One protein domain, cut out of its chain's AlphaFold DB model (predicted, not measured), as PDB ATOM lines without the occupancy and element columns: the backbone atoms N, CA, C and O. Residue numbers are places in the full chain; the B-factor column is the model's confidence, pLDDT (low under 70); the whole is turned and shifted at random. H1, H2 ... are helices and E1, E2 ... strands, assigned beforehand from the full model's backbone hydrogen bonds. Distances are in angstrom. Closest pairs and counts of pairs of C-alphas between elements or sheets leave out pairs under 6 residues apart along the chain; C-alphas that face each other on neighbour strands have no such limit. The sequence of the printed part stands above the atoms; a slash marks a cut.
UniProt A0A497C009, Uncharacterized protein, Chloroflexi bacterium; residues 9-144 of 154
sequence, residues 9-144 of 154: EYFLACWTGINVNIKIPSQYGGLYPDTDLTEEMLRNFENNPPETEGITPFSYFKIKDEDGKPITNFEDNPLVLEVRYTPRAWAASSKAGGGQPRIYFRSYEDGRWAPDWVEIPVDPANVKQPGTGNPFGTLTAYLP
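AT A GLANCE: This is residues 9 to 144 of the 154 residues of an uncharacterized protein of Chloroflexi bacterium (UniProt A0A497C009). With little regular structure, this domain is a twisted wall of four antiparallel strands, E1 E2 E3 E6, with long loops and the small hairpin E4 and E5 over one face. H2 grazes the wall at one end; H1 lies away from it. The 136 printed residues run E1 E2 H1 E3 H2 E4 E5 E6, mixed class, 49 in named elements; compact, radius of gyration of the C-alphas 15.0 A, spans 45 by 32 by 21 A.

HOW THE PARTS SIT: Hairpin E1, residues 9 to 12, and E2, 18 to 24, has N 12 and O 20 within hydrogen-bond range, 3.5 A. E3, 79 to 85, pairs with E2 at N 21 and O 82, 2.8 A, and with E6, 137 to 143, at N 83 and O 139, 2.8 A. Hairpin E4, 103 to 105, and E5, 118 to 120, has N 105 and O 118 at 2.8 A. H2, 87 to 95, only grazes the sheet with residues 87 to 90; H1, 39 to 47, is not on it. In both helices every O i to N i+4 pair is within range.

IN THESE COORDINATES: E1 begins at C-alpha 9 (-42.596, 35.164, -18.868); E6, 20.0 A long, ends at C-alpha 143 (-45.589, 47.314, -9.282).

THE WHOLE: The printed part has no cut. Long links include H1 to E3. pLDDT is low at residues 24 to 62, among others.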
ATOM      1  N   GLU A   9     -43.971  34.746 -19.141       51.47
ATOM      2  CA  GLU A   9     -42.596  35.164 -18.868       51.47
ATOM      3  C   GLU A   9     -41.977  35.774 -20.125       51.47
ATOM      4  O   GLU A   9     -42.012  35.183 -21.206       51.47
ATOM      5  N   TYR A  10     -41.382  36.953 -19.971       54.00
ATOM      6  CA  TYR A  10     -40.711  37.655 -21.058       54.00
ATOM      7  C   TYR A  10     -39.258  37.912 -20.711       54.00
ATOM      8  O   TYR A  10     -38.972  38.455 -19.645       54.00
ATOM      9  N   PHE A  11     -38.367  37.548 -21.633       48.69
ATOM     10  CA  PHE A  11     -36.933  37.780 -21.526       48.69
ATOM     11  C   PHE A  11     -36.579  39.077 -22.236       48.69
ATOM     12  O   PHE A  11     -36.679  39.171 -23.459       48.69
ATOM     13  N   LEU A  12     -36.131  40.066 -21.473       56.09
ATOM     14  CA  LEU A  12     -35.593  41.293 -22.046       56.09
ATOM     15  C   LEU A  12     -34.071  41.179 -22.136       56.09
ATOM     16  O   LEU A  12     -33.410  40.793 -21.169       56.09
ATOM     17  N   ALA A  13     -33.508  41.491 -23.307       43.41
ATOM     18  CA  ALA A  13     -32.065  41.599 -23.474       43.41
ATOM     19  C   ALA A  13     -31.566  42.774 -22.623       43.41
ATOM     20  O   ALA A  13     -32.069  43.892 -22.731       43.41
ATOM     21  N   CYS A  14     -30.617  42.496 -21.736       54.34
ATOM     22  CA  CYS A  14     -30.102  43.460 -20.775       54.34
ATOM     23  C   CYS A  14     -28.576  43.505 -20.829       54.34
ATOM     24  O   CYS A  14     -27.931  42.578 -21.325       54.34
ATOM     25  N   TRP A  15     -28.016  44.568 -20.248       53.84
ATOM     26  CA  TRP A  15     -26.580  44.749 -20.042       53.84
ATOM     27  C   TRP A  15     -25.918  43.443 -19.570       53.84
ATOM     28  O   TRP A  15     -26.488  42.703 -18.763       53.84
ATOM     29  N   THR A  16     -24.728  43.132 -20.093       54.81
ATOM     30  CA  THR A  16     -24.125  41.792 -19.990       54.81
ATOM     31  C   THR A  16     -24.202  41.202 -18.577       54.81
ATOM     32  O   THR A  16     -23.578  41.710 -17.643       54.81
ATOM     33  N   GLY A  17     -24.915  40.081 -18.434       60.12
ATOM     34  CA  GLY A  17     -24.958  39.311 -17.191       60.12
ATOM     35  C   GLY A  17     -26.161  39.572 -16.287       60.12
ATOM     36  O   GLY A  17     -26.070  39.246 -15.102       60.12
ATOM     37  N   ILE A  18     -27.268  40.108 -16.804       65.31
ATOM     38  CA  ILE A  18     -28.552  40.112 -16.102       65.31
ATOM     39  C   ILE A  18     -29.675  39.640 -17.025       65.31
ATOM     40  O   ILE A  18     -29.665  39.919 -18.217       65.31
ATOM     41  N   ASN A  19     -30.629  38.912 -16.452       68.69
ATOM     42  CA  ASN A  19     -31.863  38.490 -17.098       68.69
ATOM     43  C   ASN A  19     -33.040  39.087 -16.329       68.69
ATOM     44  O   ASN A  19     -33.058  39.020 -15.099       68.69
ATOM     45  N   VAL A  20     -34.011  39.641 -17.044       66.69
ATOM     46  CA  VAL A  20     -35.260  40.144 -16.468       66.69
ATOM     47  C   VAL A  20     -36.383  39.254 -16.958       66.69
ATOM     48  O   VAL A  20     -36.512  39.053 -18.163       66.69
ATOM     49  N   ASN A  21     -37.168  38.755 -16.014       69.69
ATOM     50  CA  ASN A  21     -38.414  38.051 -16.234       69.69
ATOM     51  C   ASN A  21     -39.550  38.952 -15.752       69.69
ATOM     52  O   ASN A  21     -39.598  39.349 -14.586       69.69
ATOM     53  N   ILE A  22     -40.478  39.263 -16.646       70.69
ATOM     54  CA  ILE A  22     -41.713  39.969 -16.298       70.69
ATOM     55  C   ILE A  22     -42.805  38.926 -16.124       70.69
ATOM     56  O   ILE A  22     -43.032  38.154 -17.050       70.69
ATOM     57  N   LYS A  23     -43.466  38.906 -14.965       73.25
ATOM     58  CA  LYS A  23     -44.640  38.075 -14.698       73.25
ATOM     59  C   LYS A  23     -45.875  38.961 -14.654       73.25
ATOM     60  O   LYS A  23     -46.050  39.769 -13.742       73.25
ATOM     61  N   ILE A  24     -46.725  38.787 -15.658       68.88
ATOM     62  CA  ILE A  24     -47.973  39.530 -15.795       68.88
ATOM     63  C   ILE A  24     -49.121  38.714 -15.178       68.88
ATOM     64  O   ILE A  24     -49.286  37.556 -15.575       68.88
ATOM     65  N   PRO A  25     -49.916  39.276 -14.245       67.31
ATOM     66  CA  PRO A  25     -51.052  38.570 -13.656       67.31
ATOM     67  C   PRO A  25     -52.075  38.151 -14.720       67.31
ATOM     68  O   PRO A  25     -52.442  38.941 -15.590       67.31
ATOM     69  N   SER A  26     -52.567  36.912 -14.634       64.94
ATOM     70  CA  SER A  26     -53.386  36.281 -15.683       64.94
ATOM     71  C   SER A  26     -54.727  36.967 -15.962       64.94
ATOM     72  O   SER A  26     -55.255  36.859 -17.067       64.94
ATOM     73  N   GLN A  27     -55.269  37.696 -14.985       64.56
ATOM     74  CA  GLN A  27     -56.481  38.509 -15.130       64.56
ATOM     75  C   GLN A  27     -56.346  39.641 -16.153       64.56
ATOM     76  O   GLN A  27     -57.348  40.094 -16.698       64.56
ATOM     77  N   TYR A  28     -55.120  40.079 -16.431       63.16
ATOM     78  CA  TYR A  28     -54.823  41.050 -17.470       63.16
ATOM     79  C   TYR A  28     -54.471  40.314 -18.771       63.16
ATOM     80  O   TYR A  28     -53.425  40.540 -19.379       63.16
ATOM     81  N   GLY A  29     -55.317  39.354 -19.158       48.12
ATOM     82  CA  GLY A  29     -55.154  38.559 -20.373       48.12
ATOM     83  C   GLY A  29     -54.837  39.435 -21.590       48.12
ATOM     84  O   GLY A  29     -55.287  40.571 -21.686       48.12
ATOM     85  N   GLY A  30     -53.999  38.924 -22.493       52.41
ATOM     86  CA  GLY A  30     -53.657  39.642 -23.724       52.41
ATOM     87  C   GLY A  30     -52.517  40.656 -23.612       52.41
ATOM     88  O   GLY A  30     -52.034  41.101 -24.643       52.41
ATOM     89  N   LEU A  31     -51.994  40.930 -22.414       53.62
ATOM     90  CA  LEU A  31     -50.818  41.780 -22.258       53.62
ATOM     91  C   LEU A  31     -49.547  41.158 -22.856       53.62
ATOM     92  O   LEU A  31     -49.281  39.961 -22.694       53.62
ATOM     93  N   TYR A  32     -48.744  41.996 -23.509       56.69
ATOM     94  CA  TYR A  32     -47.393  41.691 -23.972       56.69
ATOM     95  C   TYR A  32     -46.476  42.897 -23.714       56.69
ATOM     96  O   TYR A  32     -46.921  44.034 -23.884       56.69
ATOM     97  N   PRO A  33     -45.216  42.689 -23.285       55.03
ATOM     98  CA  PRO A  33     -44.218  43.728 -23.340       55.03
ATOM     99  C   PRO A  33     -43.988  44.055 -24.807       55.03
ATOM    100  O   PRO A  33     -43.712  43.178 -25.626       55.03
ATOM    101  N   ASP A  34     -44.122  45.328 -25.129       56.56
ATOM    102  CA  ASP A  34     -43.646  45.866 -26.385       56.56
ATOM    103  C   ASP A  34     -42.124  45.691 -26.442       56.56
ATOM    104  O   ASP A  34     -41.375  46.408 -25.775       56.56
ATOM    105  N   THR A  35     -41.688  44.681 -27.193       54.53
ATOM    106  CA  THR A  35     -40.281  44.411 -27.480       54.53
ATOM    107  C   THR A  35     -39.889  44.905 -28.869       54.53
ATOM    108  O   THR A  35     -38.855  44.460 -29.365       54.53
ATOM    109  N   ASP A  36     -40.654  45.807 -29.506       55.34
ATOM    110  CA  ASP A  36     -40.341  46.386 -30.829       55.34
ATOM    111  C   ASP A  36     -39.127  47.342 -30.785       55.34
ATOM    112  O   ASP A  36     -39.023  48.322 -31.524       55.34
ATOM    113  N   LEU A  37     -38.165  47.061 -29.905       57.28
ATOM    114  CA  LEU A  37     -36.855  47.668 -29.932       57.28
ATOM    115  C   LEU A  37     -36.022  46.989 -31.012       57.28
ATOM    116  O   LEU A  37     -35.678  45.811 -30.923       57.28
ATOM    117  N   THR A  38     -35.647  47.759 -32.027       62.16
ATOM    118  CA  THR A  38     -34.637  47.322 -32.988       62.16
ATOM    119  C   THR A  38     -33.287  47.130 -32.282       62.16
ATOM    120  O   THR A  38     -33.017  47.730 -31.237       62.16
ATOM    121  N   GLU A  39     -32.381  46.340 -32.869       60.19
ATOM    122  CA  GLU A  39     -31.007  46.227 -32.353       60.19
ATOM    123  C   GLU A  39     -30.315  47.594 -32.221       60.19
ATOM    124  O   GLU A  39     -29.470  47.784 -31.351       60.19
ATOM    125  N   GLU A  40     -30.657  48.550 -33.086       62.84
ATOM    126  CA  GLU A  40     -30.130  49.911 -33.041       62.84
ATOM    127  C   GLU A  40     -30.628  50.669 -31.804       62.84
ATOM    128  O   GLU A  40     -29.839  51.323 -31.122       62.84
ATOM    129  N   MET A  41     -31.911  50.525 -31.461       62.50
ATOM    130  CA  MET A  41     -32.490  51.106 -30.248       62.50
ATOM    131  C   MET A  41     -31.854  50.513 -28.990       62.50
ATOM    132  O   MET A  41     -31.511  51.263 -28.077       62.50
ATOM    133  N   LEU A  42     -31.618  49.195 -28.972       60.03
ATOM    134  CA  LEU A  42     -30.912  48.511 -27.883       60.03
ATOM    135  C   LEU A  42     -29.462  48.996 -27.744       60.03
ATOM    136  O   LEU A  42     -29.025  49.308 -26.639       60.03
ATOM    137  N   ARG A  43     -28.722  49.152 -28.849       62.34
ATOM    138  CA  ARG A  43     -27.353  49.701 -28.812       62.34
ATOM    139  C   ARG A  43     -27.327  51.145 -28.307       62.34
ATOM    140  O   ARG A  43     -26.433  51.513 -27.554       62.34
ATOM    141  N   ASN A  44     -28.291  51.976 -28.705       63.16
ATOM    142  CA  ASN A  44     -28.376  53.362 -28.230       63.16
ATOM    143  C   ASN A  44     -28.714  53.441 -26.733       63.16
ATOM    144  O   ASN A  44     -28.197  54.308 -26.031       63.16
ATOM    145  N   PHE A  45     -29.541  52.512 -26.247       60.78
ATOM    146  CA  PHE A  45     -29.836  52.326 -24.830       60.78
ATOM    147  C   PHE A  45     -28.581  51.914 -24.038       60.78
ATOM    148  O   PHE A  45     -28.285  52.510 -23.006       60.78
ATOM    149  N   GLU A  46     -27.788  50.963 -24.546       59.53
ATOM    150  CA  GLU A  46     -26.528  50.532 -23.916       59.53
ATOM    151  C   GLU A  46     -25.456  51.634 -23.876       59.53
ATOM    152  O   GLU A  46     -24.643  51.665 -22.949       59.53
ATOM    153  N   ASN A  47     -25.458  52.542 -24.857       61.47
ATOM    154  CA  ASN A  47     -24.483  53.631 -24.976       61.47
ATOM    155  C   ASN A  47     -24.854  54.902 -24.189       61.47
ATOM    156  O   ASN A  47     -24.016  55.792 -24.072       61.47
ATOM    157  N   ASN A  48     -26.074  54.993 -23.644       61.31
ATOM    158  CA  ASN A  48     -26.542  56.125 -22.834       61.31
ATOM    159  C   ASN A  48     -27.106  55.645 -21.483       61.31
ATOM    160  O   ASN A  48     -28.299  55.844 -21.219       61.31
ATOM    161  N   PRO A  49     -26.297  54.981 -20.633       60.16
ATOM    162  CA  PRO A  49     -26.756  54.530 -19.325       60.16
ATOM    163  C   PRO A  49     -27.165  55.730 -18.453       60.16
ATOM    164  O   PRO A  49     -26.680  56.839 -18.680       60.16
ATOM    165  N   PRO A  50     -28.028  55.536 -17.438       59.16
ATOM    166  CA  PRO A  50     -28.270  56.577 -16.444       59.16
ATOM    167  C   PRO A  50     -26.927  57.001 -15.829       59.16
ATOM    168  O   PRO A  50     -26.122  56.137 -15.473       59.16
ATOM    169  N   GLU A  51     -26.682  58.310 -15.701       54.06
ATOM    170  CA  GLU A  51     -25.417  58.912 -15.219       54.06
ATOM    171  C   GLU A  51     -25.144  58.685 -13.720       54.06
ATOM    172  O   GLU A  51     -24.486  59.466 -13.037       54.06
ATOM    173  N   THR A  52     -25.656  57.597 -13.174       53.56
ATOM    174  CA  THR A  52     -25.604  57.299 -11.753       53.56
ATOM    175  C   THR A  52     -24.743  56.059 -11.567       53.56
ATOM    176  O   THR A  52     -25.031  54.970 -12.071       53.56
ATOM    177  N   GLU A  53     -23.614  56.256 -10.890       48.06
ATOM    178  CA  GLU A  53     -22.634  55.210 -10.634       48.06
ATOM    179  C   GLU A  53     -23.312  54.007  -9.946       48.06
ATOM    180  O   GLU A  53     -24.128  54.164  -9.038       48.06
ATOM    181  N   GLY A  54     -22.979  52.779 -10.369       49.81
ATOM    182  CA  GLY A  54     -23.452  51.548  -9.704       49.81
ATOM    183  C   GLY A  54     -24.744  50.961 -10.206       49.81
ATOM    184  O   GLY A  54     -25.208  49.934  -9.701       49.81
ATOM    185  N   ILE A  55     -25.347  51.610 -11.181       55.88
ATOM    186  CA  ILE A  55     -26.615  51.164 -11.704       55.88
ATOM    187  C   ILE A  55     -26.415  49.969 -12.609       55.88
ATOM    188  O   ILE A  55     -25.477  49.888 -13.397       55.88
ATOM    189  N   THR A  56     -27.358  49.046 -12.494       56.59
ATOM    190  CA  THR A  56     -27.574  48.056 -13.526       56.59
ATOM    191  C   THR A  56     -28.788  48.508 -14.350       56.59
ATOM    192  O   THR A  56     -29.910  48.383 -13.867       56.59
ATOM    193  N   PRO A  57     -28.602  49.133 -15.527       53.66
ATOM    194  CA  PRO A  57     -29.722  49.662 -16.301       53.66
ATOM    195  C   PRO A  57     -30.571  48.520 -16.862       53.66
ATOM    196  O   PRO A  57     -30.024  47.536 -17.371       53.66
ATOM    197  N   PHE A  58     -31.900  48.660 -16.780       57.62
ATOM    198  CA  PHE A  58     -32.844  47.665 -17.281       57.62
ATOM    199  C   PHE A  58     -33.876  48.214 -18.250       57.62
ATOM    200  O   PHE A  58     -34.192  49.393 -18.323       57.62
ATOM    201  N   SER A  59     -34.298  47.269 -19.072       57.00
ATOM    202  CA  SER A  59     -34.954  47.397 -20.356       57.00
ATOM    203  C   SER A  59     -36.233  48.239 -20.368       57.00
ATOM    204  O   SER A  59     -36.941  48.373 -19.374       57.00
ATOM    205  N   TYR A  60     -36.544  48.751 -21.554       56.28
ATOM    206  CA  TYR A  60     -37.860  49.254 -21.918       56.28
ATOM    207  C   TYR A  60     -38.855  48.107 -22.076       56.28
ATOM    208  O   TYR A  60     -38.604  47.151 -22.806       56.28
ATOM    209  N   PHE A  61     -40.019  48.248 -21.459       64.75
ATOM    210  CA  PHE A  61     -41.202  47.484 -21.802       64.75
ATOM    211  C   PHE A  61     -42.423  48.399 -21.692       64.75
ATOM    212  O   PHE A  61     -42.542  49.182 -20.752       64.75
ATOM    213  N   LYS A  62     -43.344  48.307 -22.652       68.88
ATOM    214  CA  LYS A  62     -44.716  48.800 -22.474       68.88
ATOM    215  C   LYS A  62     -45.627  47.614 -22.294       68.88
ATOM    216  O   LYS A  62     -45.534  46.664 -23.056       68.88
ATOM    217  N   ILE A  63     -46.522  47.699 -21.329       74.00
ATOM    218  CA  ILE A  63     -47.586  46.725 -21.157       74.00
ATOM    219  C   ILE A  63     -48.801  47.257 -21.919       74.00
ATOM    220  O   ILE A  63     -49.232  48.374 -21.649       74.00
ATOM    221  N   LYS A  64     -49.303  46.515 -22.913       74.25
ATOM    222  CA  LYS A  64     -50.433  46.933 -23.765       74.25
ATOM    223  C   LYS A  64     -51.576  45.929 -23.719       74.25
ATOM    224  O   LYS A  64     -51.291  44.738 -23.753       74.25
ATOM    225  N   ASP A  65     -52.824  46.395 -23.670       75.44
ATOM    226  CA  ASP A  65     -54.010  45.537 -23.817       75.44
ATOM    227  C   ASP A  65     -54.131  44.929 -25.228       75.44
ATOM    228  O   ASP A  65     -53.304  45.173 -26.111       75.44
ATOM    229  N   GLU A  66     -55.167  44.112 -25.440       74.62
ATOM    230  CA  GLU A  66     -55.446  43.456 -26.727       74.62
ATOM    231  C   GLU A  66     -55.688  44.452 -27.876       74.62
ATOM    232  O   GLU A  66     -55.447  44.117 -29.037       74.62
ATOM    233  N   ASP A  67     -56.099  45.682 -27.556       78.19
ATOM    234  CA  ASP A  67     -56.314  46.774 -28.506       78.19
ATOM    235  C   ASP A  67     -55.033  47.603 -28.748       78.19
ATOM    236  O   ASP A  67     -55.032  48.570 -29.517       78.19
ATOM    237  N   GLY A  68     -53.917  47.235 -28.108       73.50
ATOM    238  CA  GLY A  68     -52.625  47.904 -28.226       73.50
ATOM    239  C   GLY A  68     -52.495  49.178 -27.385       73.50
ATOM    240  O   GLY A  68     -51.521  49.922 -27.551       73.50
ATOM    241  N   LYS A  69     -53.440  49.453 -26.481       79.38
ATOM    242  CA  LYS A  69     -53.408  50.622 -25.598       79.38
ATOM    243  C   LYS A  69     -52.529  50.341 -24.374       79.38
ATOM    244  O   LYS A  69     -52.631  49.268 -23.782       79.38
ATOM    245  N   PRO A  70     -51.672  51.291 -23.951       77.25
ATOM    246  CA  PRO A  70     -50.831  51.102 -22.776       77.25
ATOM    247  C   PRO A  70     -51.663  50.961 -21.490       77.25
ATOM    248  O   PRO A  70     -52.595  51.734 -21.255       77.25
ATOM    249  N   ILE A  71     -51.278  50.004 -20.645       78.94
ATOM    250  CA  ILE A  71     -51.767  49.822 -19.277       78.94
ATOM    251  C   ILE A  71     -50.633  50.161 -18.315       78.94
ATOM    252  O   ILE A  71     -49.541  49.598 -18.403       78.94
ATOM    253  N   THR A  72     -50.912  51.054 -17.370       82.00
ATOM    254  CA  THR A  72     -49.953  51.474 -16.343       82.00
ATOM    255  C   THR A  72     -50.395  51.142 -14.922       82.00
ATOM    256  O   THR A  72     -49.555  51.198 -14.039       82.00
ATOM    257  N   ASN A  73     -51.650  50.751 -14.676       85.25
ATOM    258  CA  ASN A  73     -52.187  50.505 -13.332       85.25
ATOM    259  C   ASN A  73     -52.560  49.021 -13.127       85.25
ATOM    260  O   ASN A  73     -53.182  48.401 -13.991       85.25
ATOM    261  N   PHE A  74     -52.164  48.482 -11.973       83.06
ATOM    262  CA  PHE A  74     -52.237  47.083 -11.547       83.06
ATOM    263  C   PHE A  74     -52.661  46.945 -10.063       83.06
ATOM    264  O   PHE A  74     -52.252  46.001  -9.390       83.06
ATOM    265  N   GLU A  75     -53.435  47.894  -9.519       75.31
ATOM    266  CA  GLU A  75     -53.712  48.040  -8.073       75.31
ATOM    267  C   GLU A  75     -54.143  46.753  -7.345       75.31
ATOM    268  O   GLU A  75     -53.628  46.458  -6.266       75.31
ATOM    269  N   ASP A  76     -55.045  45.962  -7.929       77.38
ATOM    270  CA  ASP A  76     -55.558  44.755  -7.270       77.38
ATOM    271  C   ASP A  76     -54.576  43.580  -7.329       77.38
ATOM    272  O   ASP A  76     -54.610  42.695  -6.475       77.38
ATOM    273  N   ASN A  77     -53.736  43.517  -8.365       80.25
ATOM    274  CA  ASN A  77     -52.725  42.477  -8.542       80.25
ATOM    275  C   ASN A  77     -51.505  43.093  -9.229       80.25
ATOM    276  O   ASN A  77     -51.509  43.227 -10.454       80.25
ATOM    277  N   PRO A  78     -50.464  43.465  -8.465       85.56
ATOM    278  CA  PRO A  78     -49.336  44.200  -9.009       85.56
ATOM    279  C   PRO A  78     -48.606  43.388 -10.077       85.56
ATOM    280  O   PRO A  78     -48.476  42.163  -9.983       85.56
ATOM    281  N   LEU A  79     -48.053  44.093 -11.060       82.88
ATOM    282  CA  LEU A  79     -47.090  43.518 -11.984       82.88
ATOM    283  C   LEU A  79     -45.859  43.057 -11.192       82.88
ATOM    284  O   LEU A  79     -45.328  43.804 -10.369       82.88
ATOM    285  N   VAL A  80     -45.389  41.834 -11.442       84.12
ATOM    286  CA  VAL A  80     -44.212  41.295 -10.753       84.12
ATOM    287  C   VAL A  80     -43.028  41.287 -11.709       84.12
ATOM    288  O   VAL A  80     -43.052  40.625 -12.746       84.12
ATOM    289  N   LEU A  81     -41.968  42.005 -11.345       80.81
ATOM    290  CA  LEU A  81     -40.689  41.953 -12.047       80.81
ATOM    291  C   LEU A  81     -39.712  41.102 -11.252       80.81
ATOM    292  O   LEU A  81     -39.430  41.397 -10.095       80.81
ATOM    293  N   GLU A  82     -39.160  40.077 -11.884       82.00
ATOM    294  CA  GLU A  82     -38.111  39.239 -11.320       82.00
ATOM    295  C   GLU A  82     -36.826  39.419 -12.120       82.00
ATOM    296  O   GLU A  82     -36.738  39.084 -13.298       82.00
ATOM    297  N   VAL A  83     -35.792  39.935 -11.473       79.25
ATOM    298  CA  VAL A  83     -34.493  40.189 -12.089       79.25
ATOM    299  C   VAL A  83     -33.476  39.225 -11.517       79.25
ATOM    300  O   VAL A  83     -33.294  39.145 -10.306       79.25
ATOM    301  N   ARG A  84     -32.772  38.507 -12.388       81.06
ATOM    302  CA  ARG A  84     -31.686  37.594 -12.036       81.06
ATOM    303  C   ARG A  84     -30.360  38.115 -12.566       81.06
ATOM    304  O   ARG A  84     -30.120  38.085 -13.772       81.06
ATOM    305  N   TYR A  85     -29.455  38.495 -11.676       78.19
ATOM    306  CA  TYR A  85     -28.190  39.145 -12.021       78.19
ATOM    307  C   TYR A  85     -26.959  38.324 -11.616       78.19
ATOM    308  O   TYR A  85     -26.991  37.482 -10.720       78.19
ATOM    309  N   THR A  86     -25.844  38.559 -12.304       79.38
ATOM    310  CA  THR A  86     -24.555  37.897 -12.038       79.38
ATOM    311  C   THR A  86     -23.802  38.506 -10.844       79.38
ATOM    312  O   THR A  86     -24.051  39.653 -10.465       79.38
ATOM    313  N   PRO A  87     -22.785  37.806 -10.297       81.75
ATOM    314  CA  PRO A  87     -21.878  38.355  -9.285       81.75
ATOM    315  C   PRO A  87     -21.141  39.609  -9.741       81.75
ATOM    316  O   PRO A  87     -20.860  40.495  -8.937       81.75
ATOM    317  N   ARG A  88     -20.871  39.717 -11.046       77.44
ATOM    318  CA  ARG A  88     -20.267  40.909 -11.642       77.44
ATOM    319  C   ARG A  88     -21.175  42.133 -11.500       77.44
ATOM    320  O   ARG A  88     -20.680  43.185 -11.109       77.44
ATOM    321  N   ALA A  89     -22.469  41.988 -11.788       74.44
ATOM    322  CA  ALA A  89     -23.445  43.065 -11.642       74.44
ATOM    323  C   ALA A  89     -23.587  43.497 -10.172       74.44
ATOM    324  O   ALA A  89     -23.477  44.679  -9.863       74.44
ATOM    325  N   TRP A  90     -23.686  42.533  -9.248       80.12
ATOM    326  CA  TRP A  90     -23.710  42.807  -7.804       80.12
ATOM    327  C   TRP A  90     -22.489  43.609  -7.326       80.12
ATOM    328  O   TRP A  90     -22.614  44.608  -6.613       80.12
ATOM    329  N   ALA A  91     -21.291  43.190  -7.743       77.69
ATOM    330  CA  ALA A  91     -20.051  43.867  -7.384       77.69
ATOM    331  C   ALA A  91     -19.962  45.280  -7.980       77.69
ATOM    332  O   ALA A  91     -19.431  46.178  -7.326       77.69
ATOM    333  N   ALA A  92     -20.474  45.489  -9.198       72.75
ATOM    334  CA  ALA A  92     -20.537  46.810  -9.816       72.75
ATOM    335  C   ALA A  92     -21.429  47.763  -9.005       72.75
ATOM    336  O   ALA A  92     -20.995  48.867  -8.685       72.75
ATOM    337  N   SER A  93     -22.610  47.307  -8.577       72.19
ATOM    338  CA  SER A  93     -23.515  48.114  -7.749       72.19
ATOM    339  C   SER A  93     -22.979  48.408  -6.353       72.19
ATOM    340  O   SER A  93     -23.105  49.528  -5.860       72.19
ATOM    341  N   SER A  94     -22.304  47.438  -5.735       71.25
ATOM    342  CA  SER A  94     -21.672  47.632  -4.425       71.25
ATOM    343  C   SER A  94     -20.562  48.692  -4.467       71.25
ATOM    344  O   SER A  94     -20.442  49.499  -3.549       71.25
ATOM    345  N   LYS A  95     -19.752  48.711  -5.536       66.56
ATOM    346  CA  LYS A  95     -18.605  49.628  -5.678       66.56
ATOM    347  C   LYS A  95     -18.991  51.096  -5.792       66.56
ATOM    348  O   LYS A  95     -18.198  51.948  -5.416       66.56
ATOM    349  N   ALA A  96     -20.182  51.378  -6.286       64.88
ATOM    350  CA  ALA A  96     -20.674  52.736  -6.438       64.88
ATOM    351  C   ALA A  96     -21.498  53.233  -5.241       64.88
ATOM    352  O   ALA A  96     -22.235  54.206  -5.341       64.88
ATOM    353  N   GLY A  97     -21.444  52.525  -4.111       62.34
ATOM    354  CA  GLY A  97     -22.115  52.950  -2.882       62.34
ATOM    355  C   GLY A  97     -23.618  52.664  -2.824       62.34
ATOM    356  O   GLY A  97     -24.224  52.918  -1.791       62.34
ATOM    357  N   GLY A  98     -24.215  52.078  -3.870       64.06
ATOM    358  CA  GLY A  98     -25.634  51.701  -3.880       64.06
ATOM    359  C   GLY A  98     -25.968  50.471  -3.028       64.06
ATOM    360  O   GLY A  98     -27.134  50.225  -2.737       64.06
ATOM    361  N   GLY A  99     -24.966  49.675  -2.637       70.19
ATOM    362  CA  GLY A  99     -25.112  48.497  -1.766       70.19
ATOM    363  C   GLY A  99     -25.837  47.294  -2.392       70.19
ATOM    364  O   GLY A  99     -25.635  46.169  -1.945       70.19
ATOM    365  N   GLN A 100     -26.625  47.511  -3.447       74.00
ATOM    366  CA  GLN A 100     -27.375  46.494  -4.174       74.00
ATOM    367  C   GLN A 100     -27.696  46.939  -5.613       74.00
ATOM    368  O   GLN A 100     -27.699  48.141  -5.892       74.00
ATOM    369  N   PRO A 101     -27.992  46.005  -6.535       74.38
ATOM    370  CA  PRO A 101     -28.541  46.326  -7.844       74.38
ATOM    371  C   PRO A 101     -29.870  47.068  -7.730       74.38
ATOM    372  O   PRO A 101     -30.703  46.753  -6.882       74.38
ATOM    373  N   ARG A 102     -30.058  48.032  -8.624       75.38
ATOM    374  CA  ARG A 102     -31.266  48.849  -8.768       75.38
ATOM    375  C   ARG A 102     -31.816  48.645 -10.171       75.38
ATOM    376  O   ARG A 102     -31.038  48.360 -11.083       75.38
ATOM    377  N   ILE A 103     -33.128  48.777 -10.334       75.62
ATOM    378  CA  ILE A 103     -33.783  48.664 -11.637       75.62
ATOM    379  C   ILE A 103     -34.164  50.056 -12.097       75.62
ATOM    380  O   ILE A 103     -34.880  50.760 -11.398       75.62
ATOM    381  N   TYR A 104     -33.718  50.415 -13.292       74.38
ATOM    382  CA  TYR A 104     -34.139  51.635 -13.964       74.38
ATOM    383  C   TYR A 104     -34.877  51.267 -15.227       74.38
ATOM    384  O   TYR A 104     -34.587  50.230 -15.811       74.38
ATOM    385  N   PHE A 105     -35.802  52.125 -15.618       73.12
ATOM    386  CA  PHE A 105     -36.656  51.998 -16.780       73.12
ATOM    387  C   PHE A 105     -36.690  53.336 -17.528       73.12
ATOM    388  O   PHE A 105     -36.570  54.403 -16.925       73.12
ATOM    389  N   ARG A 106     -36.835  53.274 -18.854       72.19
ATOM    390  CA  ARG A 106     -36.940  54.433 -19.746       72.19
ATOM    391  C   ARG A 106     -37.871  54.090 -20.903       72.19
ATOM    392  O   ARG A 106     -37.764  52.994 -21.450       72.19
ATOM    393  N   SER A 107     -38.768  55.002 -21.277       72.12
ATOM    394  CA  SER A 107     -39.744  54.786 -22.351       72.12
ATOM    395  C   SER A 107     -39.213  55.246 -23.712       72.12
ATOM    396  O   SER A 107     -38.471  56.220 -23.794       72.12
ATOM    397  N   TYR A 108     -39.565  54.541 -24.791       70.38
ATOM    398  CA  TYR A 108     -39.407  55.017 -26.166       70.38
ATOM    399  C   TYR A 108     -40.780  55.375 -26.735       70.38
ATOM    400  O   TYR A 108     -41.656  54.516 -26.876       70.38
ATOM    401  N   GLU A 109     -40.991  56.652 -27.033       71.62
ATOM    402  CA  GLU A 109     -42.271  57.194 -27.490       71.62
ATOM    403  C   GLU A 109     -42.035  58.164 -28.642       71.62
ATOM    404  O   GLU A 109     -41.048  58.899 -28.655       71.62
ATOM    405  N   ASP A 110     -42.915  58.144 -29.643       73.06
ATOM    406  CA  ASP A 110     -42.869  59.064 -30.787       73.06
ATOM    407  C   ASP A 110     -41.498  59.164 -31.484       73.06
ATOM    408  O   ASP A 110     -41.064  60.237 -31.905       73.06
ATOM    409  N   GLY A 111     -40.782  58.042 -31.600       71.88
ATOM    410  CA  GLY A 111     -39.488  58.008 -32.283       71.88
ATOM    411  C   GLY A 111     -38.305  58.518 -31.449       71.88
ATOM    412  O   GLY A 111     -37.220  58.733 -31.995       71.88
ATOM    413  N   ARG A 112     -38.468  58.698 -30.133       75.00
ATOM    414  CA  ARG A 112     -37.398  59.137 -29.227       75.00
ATOM    415  C   ARG A 112     -37.466  58.448 -27.866       75.00
ATOM    416  O   ARG A 112     -38.531  58.089 -27.381       75.00
ATOM    417  N   TRP A 113     -36.309  58.308 -27.223       73.31
ATOM    418  CA  TRP A 113     -36.251  57.950 -25.808       73.31
ATOM    419  C   TRP A 113     -36.777  59.118 -24.966       73.31
ATOM    420  O   TRP A 113     -36.449  60.275 -25.251       73.31
ATOM    421  N   ALA A 114     -37.560  58.825 -23.928       74.31
ATOM    422  CA  ALA A 114     -37.900  59.779 -22.877       74.31
ATOM    423  C   ALA A 114     -36.618  60.413 -22.325       74.31
ATOM    424  O   ALA A 114     -35.587  59.752 -22.334       74.31
ATOM    425  N   PRO A 115     -36.603  61.675 -21.887       71.12
ATOM    426  CA  PRO A 115     -35.364  62.321 -21.454       71.12
ATOM    427  C   PRO A 115     -34.756  61.645 -20.218       71.12
ATOM    428  O   PRO A 115     -33.540  61.454 -20.186       71.12
ATOM    429  N   ASP A 116     -35.601  61.178 -19.303       73.25
ATOM    430  CA  ASP A 116     -35.184  60.755 -17.972       73.25
ATOM    431  C   ASP A 116     -35.310  59.242 -17.779       73.25
ATOM    432  O   ASP A 116     -36.054  58.544 -18.478       73.25
ATOM    433  N   TRP A 117     -34.566  58.738 -16.799       73.69
ATOM    434  CA  TRP A 117     -34.720  57.381 -16.294       73.69
ATOM    435  C   TRP A 117     -35.578  57.408 -15.039       73.69
ATOM    436  O   TRP A 117     -35.473  58.320 -14.223       73.69
ATOM    437  N   VAL A 118     -36.379  56.365 -14.841       77.81
ATOM    438  CA  VAL A 118     -37.119  56.184 -13.594       77.81
ATOM    439  C   VAL A 118     -36.674  54.908 -12.925       77.81
ATOM    440  O   VAL A 118     -36.570  53.856 -13.557       77.81
ATOM    441  N   GLU A 119     -36.393  55.002 -11.635       79.50
ATOM    442  CA  GLU A 119     -36.124  53.828 -10.831       79.50
ATOM    443  C   GLU A 119     -37.429  53.101 -10.508       79.50
ATOM    444  O   GLU A 119     -38.406  53.694 -10.050       79.50
ATOM    445  N   ILE A 120     -37.421  51.788 -10.698       80.88
ATOM    446  CA  ILE A 120     -38.447  50.914 -10.156       80.88
ATOM    447  C   ILE A 120     -38.142  50.694  -8.670       80.88
ATOM    448  O   ILE A 120     -37.077  50.161  -8.341       80.88
ATOM    449  N   PRO A 121     -39.060  51.072  -7.763       80.50
ATOM    450  CA  PRO A 121     -38.850  50.892  -6.338       80.50
ATOM    451  C   PRO A 121     -38.822  49.405  -5.988       80.50
ATOM    452  O   PRO A 121     -39.650  48.609  -6.435       80.50
ATOM    453  N   VAL A 122     -37.854  49.032  -5.156       83.44
ATOM    454  CA  VAL A 122     -37.628  47.652  -4.730       83.44
ATOM    455  C   VAL A 122     -37.430  47.637  -3.227       83.44
ATOM    456  O   VAL A 122     -36.556  48.327  -2.704       83.44
ATOM    457  N   ASP A 123     -38.201  46.801  -2.535       87.00
ATOM    458  CA  ASP A 123     -37.947  46.508  -1.127       87.00
ATOM    459  C   ASP A 123     -36.600  45.766  -0.992       87.00
ATOM    460  O   ASP A 123     -36.440  44.691  -1.584       87.00
ATOM    461  N   PRO A 124     -35.630  46.277  -0.209       84.81
ATOM    462  CA  PRO A 124     -34.362  45.593   0.044       84.81
ATOM    463  C   PRO A 124     -34.514  44.142   0.529       84.81
ATOM    464  O   PRO A 124     -33.654  43.307   0.253       84.81
ATOM    465  N   ALA A 125     -35.617  43.794   1.202       89.44
ATOM    466  CA  ALA A 125     -35.899  42.422   1.625       89.44
ATOM    467  C   ALA A 125     -36.049  41.447   0.440       89.44
ATOM    468  O   ALA A 125     -35.733  40.253   0.569       89.44
ATOM    469  N   ASN A 126     -36.467  41.956  -0.722       90.19
ATOM    470  CA  ASN A 126     -36.645  41.202  -1.963       90.19
ATOM    471  C   ASN A 126     -35.364  41.102  -2.798       90.19
ATOM    472  O   ASN A 126     -35.376  40.502  -3.874       90.19
ATOM    473  N   VAL A 127     -34.245  41.640  -2.307       87.94
ATOM    474  CA  VAL A 127     -32.944  41.542  -2.963       87.94
ATOM    475  C   VAL A 127     -32.122  40.423  -2.329       87.94
ATOM    476  O   VAL A 127     -31.906  40.385  -1.118       87.94
ATOM    477  N   LYS A 128     -31.648  39.484  -3.151       89.75
ATOM    478  CA  LYS A 128     -30.807  38.356  -2.735       89.75
ATOM    479  C   LYS A 128     -29.478  38.387  -3.465       89.75
ATOM    480  O   LYS A 128     -29.433  38.191  -4.674       89.75
ATOM    481  N   GLN A 129     -28.399  38.570  -2.713       88.19
ATOM    482  CA  GLN A 129     -27.048  38.521  -3.258       88.19
ATOM    483  C   GLN A 129     -26.717  37.141  -3.866       88.19
ATOM    484  O   GLN A 129     -27.239  36.121  -3.403       88.19
ATOM    485  N   PRO A 130     -25.811  37.079  -4.855       87.31
ATOM    486  CA  PRO A 130     -25.270  35.821  -5.360       87.31
ATOM    487  C   PRO A 130     -24.491  35.089  -4.257       87.31
ATOM    488  O   PRO A 130     -23.858  35.735  -3.419       87.31
ATOM    489  N   GLY A 131     -24.492  33.753  -4.253       82.88
ATOM    490  CA  GLY A 131     -23.892  32.991  -3.154       82.88
ATOM    491  C   GLY A 131     -23.409  31.586  -3.510       82.88
ATOM    492  O   GLY A 131     -23.530  31.105  -4.636       82.88
ATOM    493  N   THR A 132     -22.851  30.898  -2.514       61.31
ATOM    494  CA  THR A 132     -22.414  29.498  -2.614       61.31
ATOM    495  C   THR A 132     -23.625  28.571  -2.723       61.31
ATOM    496  O   THR A 132     -24.173  28.128  -1.720       61.31
ATOM    497  N   GLY A 133     -24.072  28.318  -3.953       67.31
ATOM    498  CA  GLY A 133     -25.182  27.413  -4.283       67.31
ATOM    499  C   GLY A 133     -26.078  27.951  -5.398       67.31
ATOM    500  O   GLY A 133     -26.506  27.189  -6.259       67.31
ATOM    501  N   ASN A 134     -26.275  29.273  -5.444       74.25
ATOM    502  CA  ASN A 134     -26.864  29.967  -6.584       74.25
ATOM    503  C   ASN A 134     -25.859  31.012  -7.086       74.25
ATOM    504  O   ASN A 134     -25.652  32.027  -6.413       74.25
ATOM    505  N   PRO A 135     -25.224  30.792  -8.252       84.00
ATOM    506  CA  PRO A 135     -24.233  31.724  -8.774       84.00
ATOM    507  C   PRO A 135     -24.852  33.055  -9.215       84.00
ATOM    508  O   PRO A 135     -24.114  33.956  -9.597       84.00
ATOM    509  N   PHE A 136     -26.178  33.197  -9.173       85.62
ATOM    510  CA  PHE A 136     -26.894  34.423  -9.487       85.62
ATOM    511  C   PHE A 136     -27.569  34.998  -8.244       85.62
ATOM    512  O   PHE A 136     -28.005  34.261  -7.361       85.62
ATOM    513  N   GLY A 137     -27.676  36.321  -8.204       86.62
ATOM    514  CA  GLY A 137     -28.558  37.013  -7.278       86.62
ATOM    515  C   GLY A 137     -29.913  37.275  -7.922       86.62
ATOM    516  O   GLY A 137     -30.062  37.179  -9.146       86.62
ATOM    517  N   THR A 138     -30.902  37.590  -7.095       87.56
ATOM    518  CA  THR A 138     -32.261  37.903  -7.542       87.56
ATOM    519  C   THR A 138     -32.766  39.196  -6.921       87.56
ATOM    520  O   THR A 138     -32.316  39.609  -5.853       87.56
ATOM    521  N   LEU A 139     -33.699  39.841  -7.603       85.81
ATOM    522  CA  LEU A 139     -34.436  41.002  -7.135       85.81
ATOM    523  C   LEU A 139     -35.880  40.858  -7.605       85.81
ATOM    524  O   LEU A 139     -36.102  40.549  -8.775       85.81
ATOM    525  N   THR A 140     -36.841  41.090  -6.715       87.62
ATOM    526  CA  THR A 140     -38.267  41.084  -7.065       87.62
ATOM    527  C   THR A 140     -38.906  42.437  -6.760       87.62
ATOM    528  O   THR A 140     -38.795  42.930  -5.637       87.62
ATOM    529  N   ALA A 141     -39.575  43.026  -7.751       86.00
ATOM    530  CA  ALA A 141     -40.365  44.245  -7.606       86.00
ATOM    531  C   ALA A 141     -41.852  43.940  -7.809       86.00
ATOM    532  O   ALA A 141     -42.212  43.160  -8.692       86.00
ATOM    533  N   TYR A 142     -42.698  44.580  -7.004       89.00
ATOM    534  CA  TYR A 142     -44.154  44.524  -7.113       89.00
ATOM    535  C   TYR A 142     -44.643  45.918  -7.488       89.00
ATOM    536  O   TYR A 142     -44.470  46.861  -6.718       89.00
ATOM    537  N   LEU A 143     -45.208  46.046  -8.681       86.06
ATOM    538  CA  LEU A 143     -45.589  47.314  -9.282       86.06
ATOM    539  C   LEU A 143     -47.117  47.409  -9.371       86.06
ATOM    540  O   LEU A 143     -47.696  46.861 -10.310       86.06
ATOM    541  N   PRO A 144     -47.782  48.077  -8.408       87.00
ATOM    542  CA  PRO A 144     -49.201  48.412  -8.537       87.00
ATOM    543  C   PRO A 144     -49.426  49.492  -9.602       87.00
ATOM    544  O   PRO A 144     -50.527  49.622 -10.118       87.00
TER     545      PRO A 144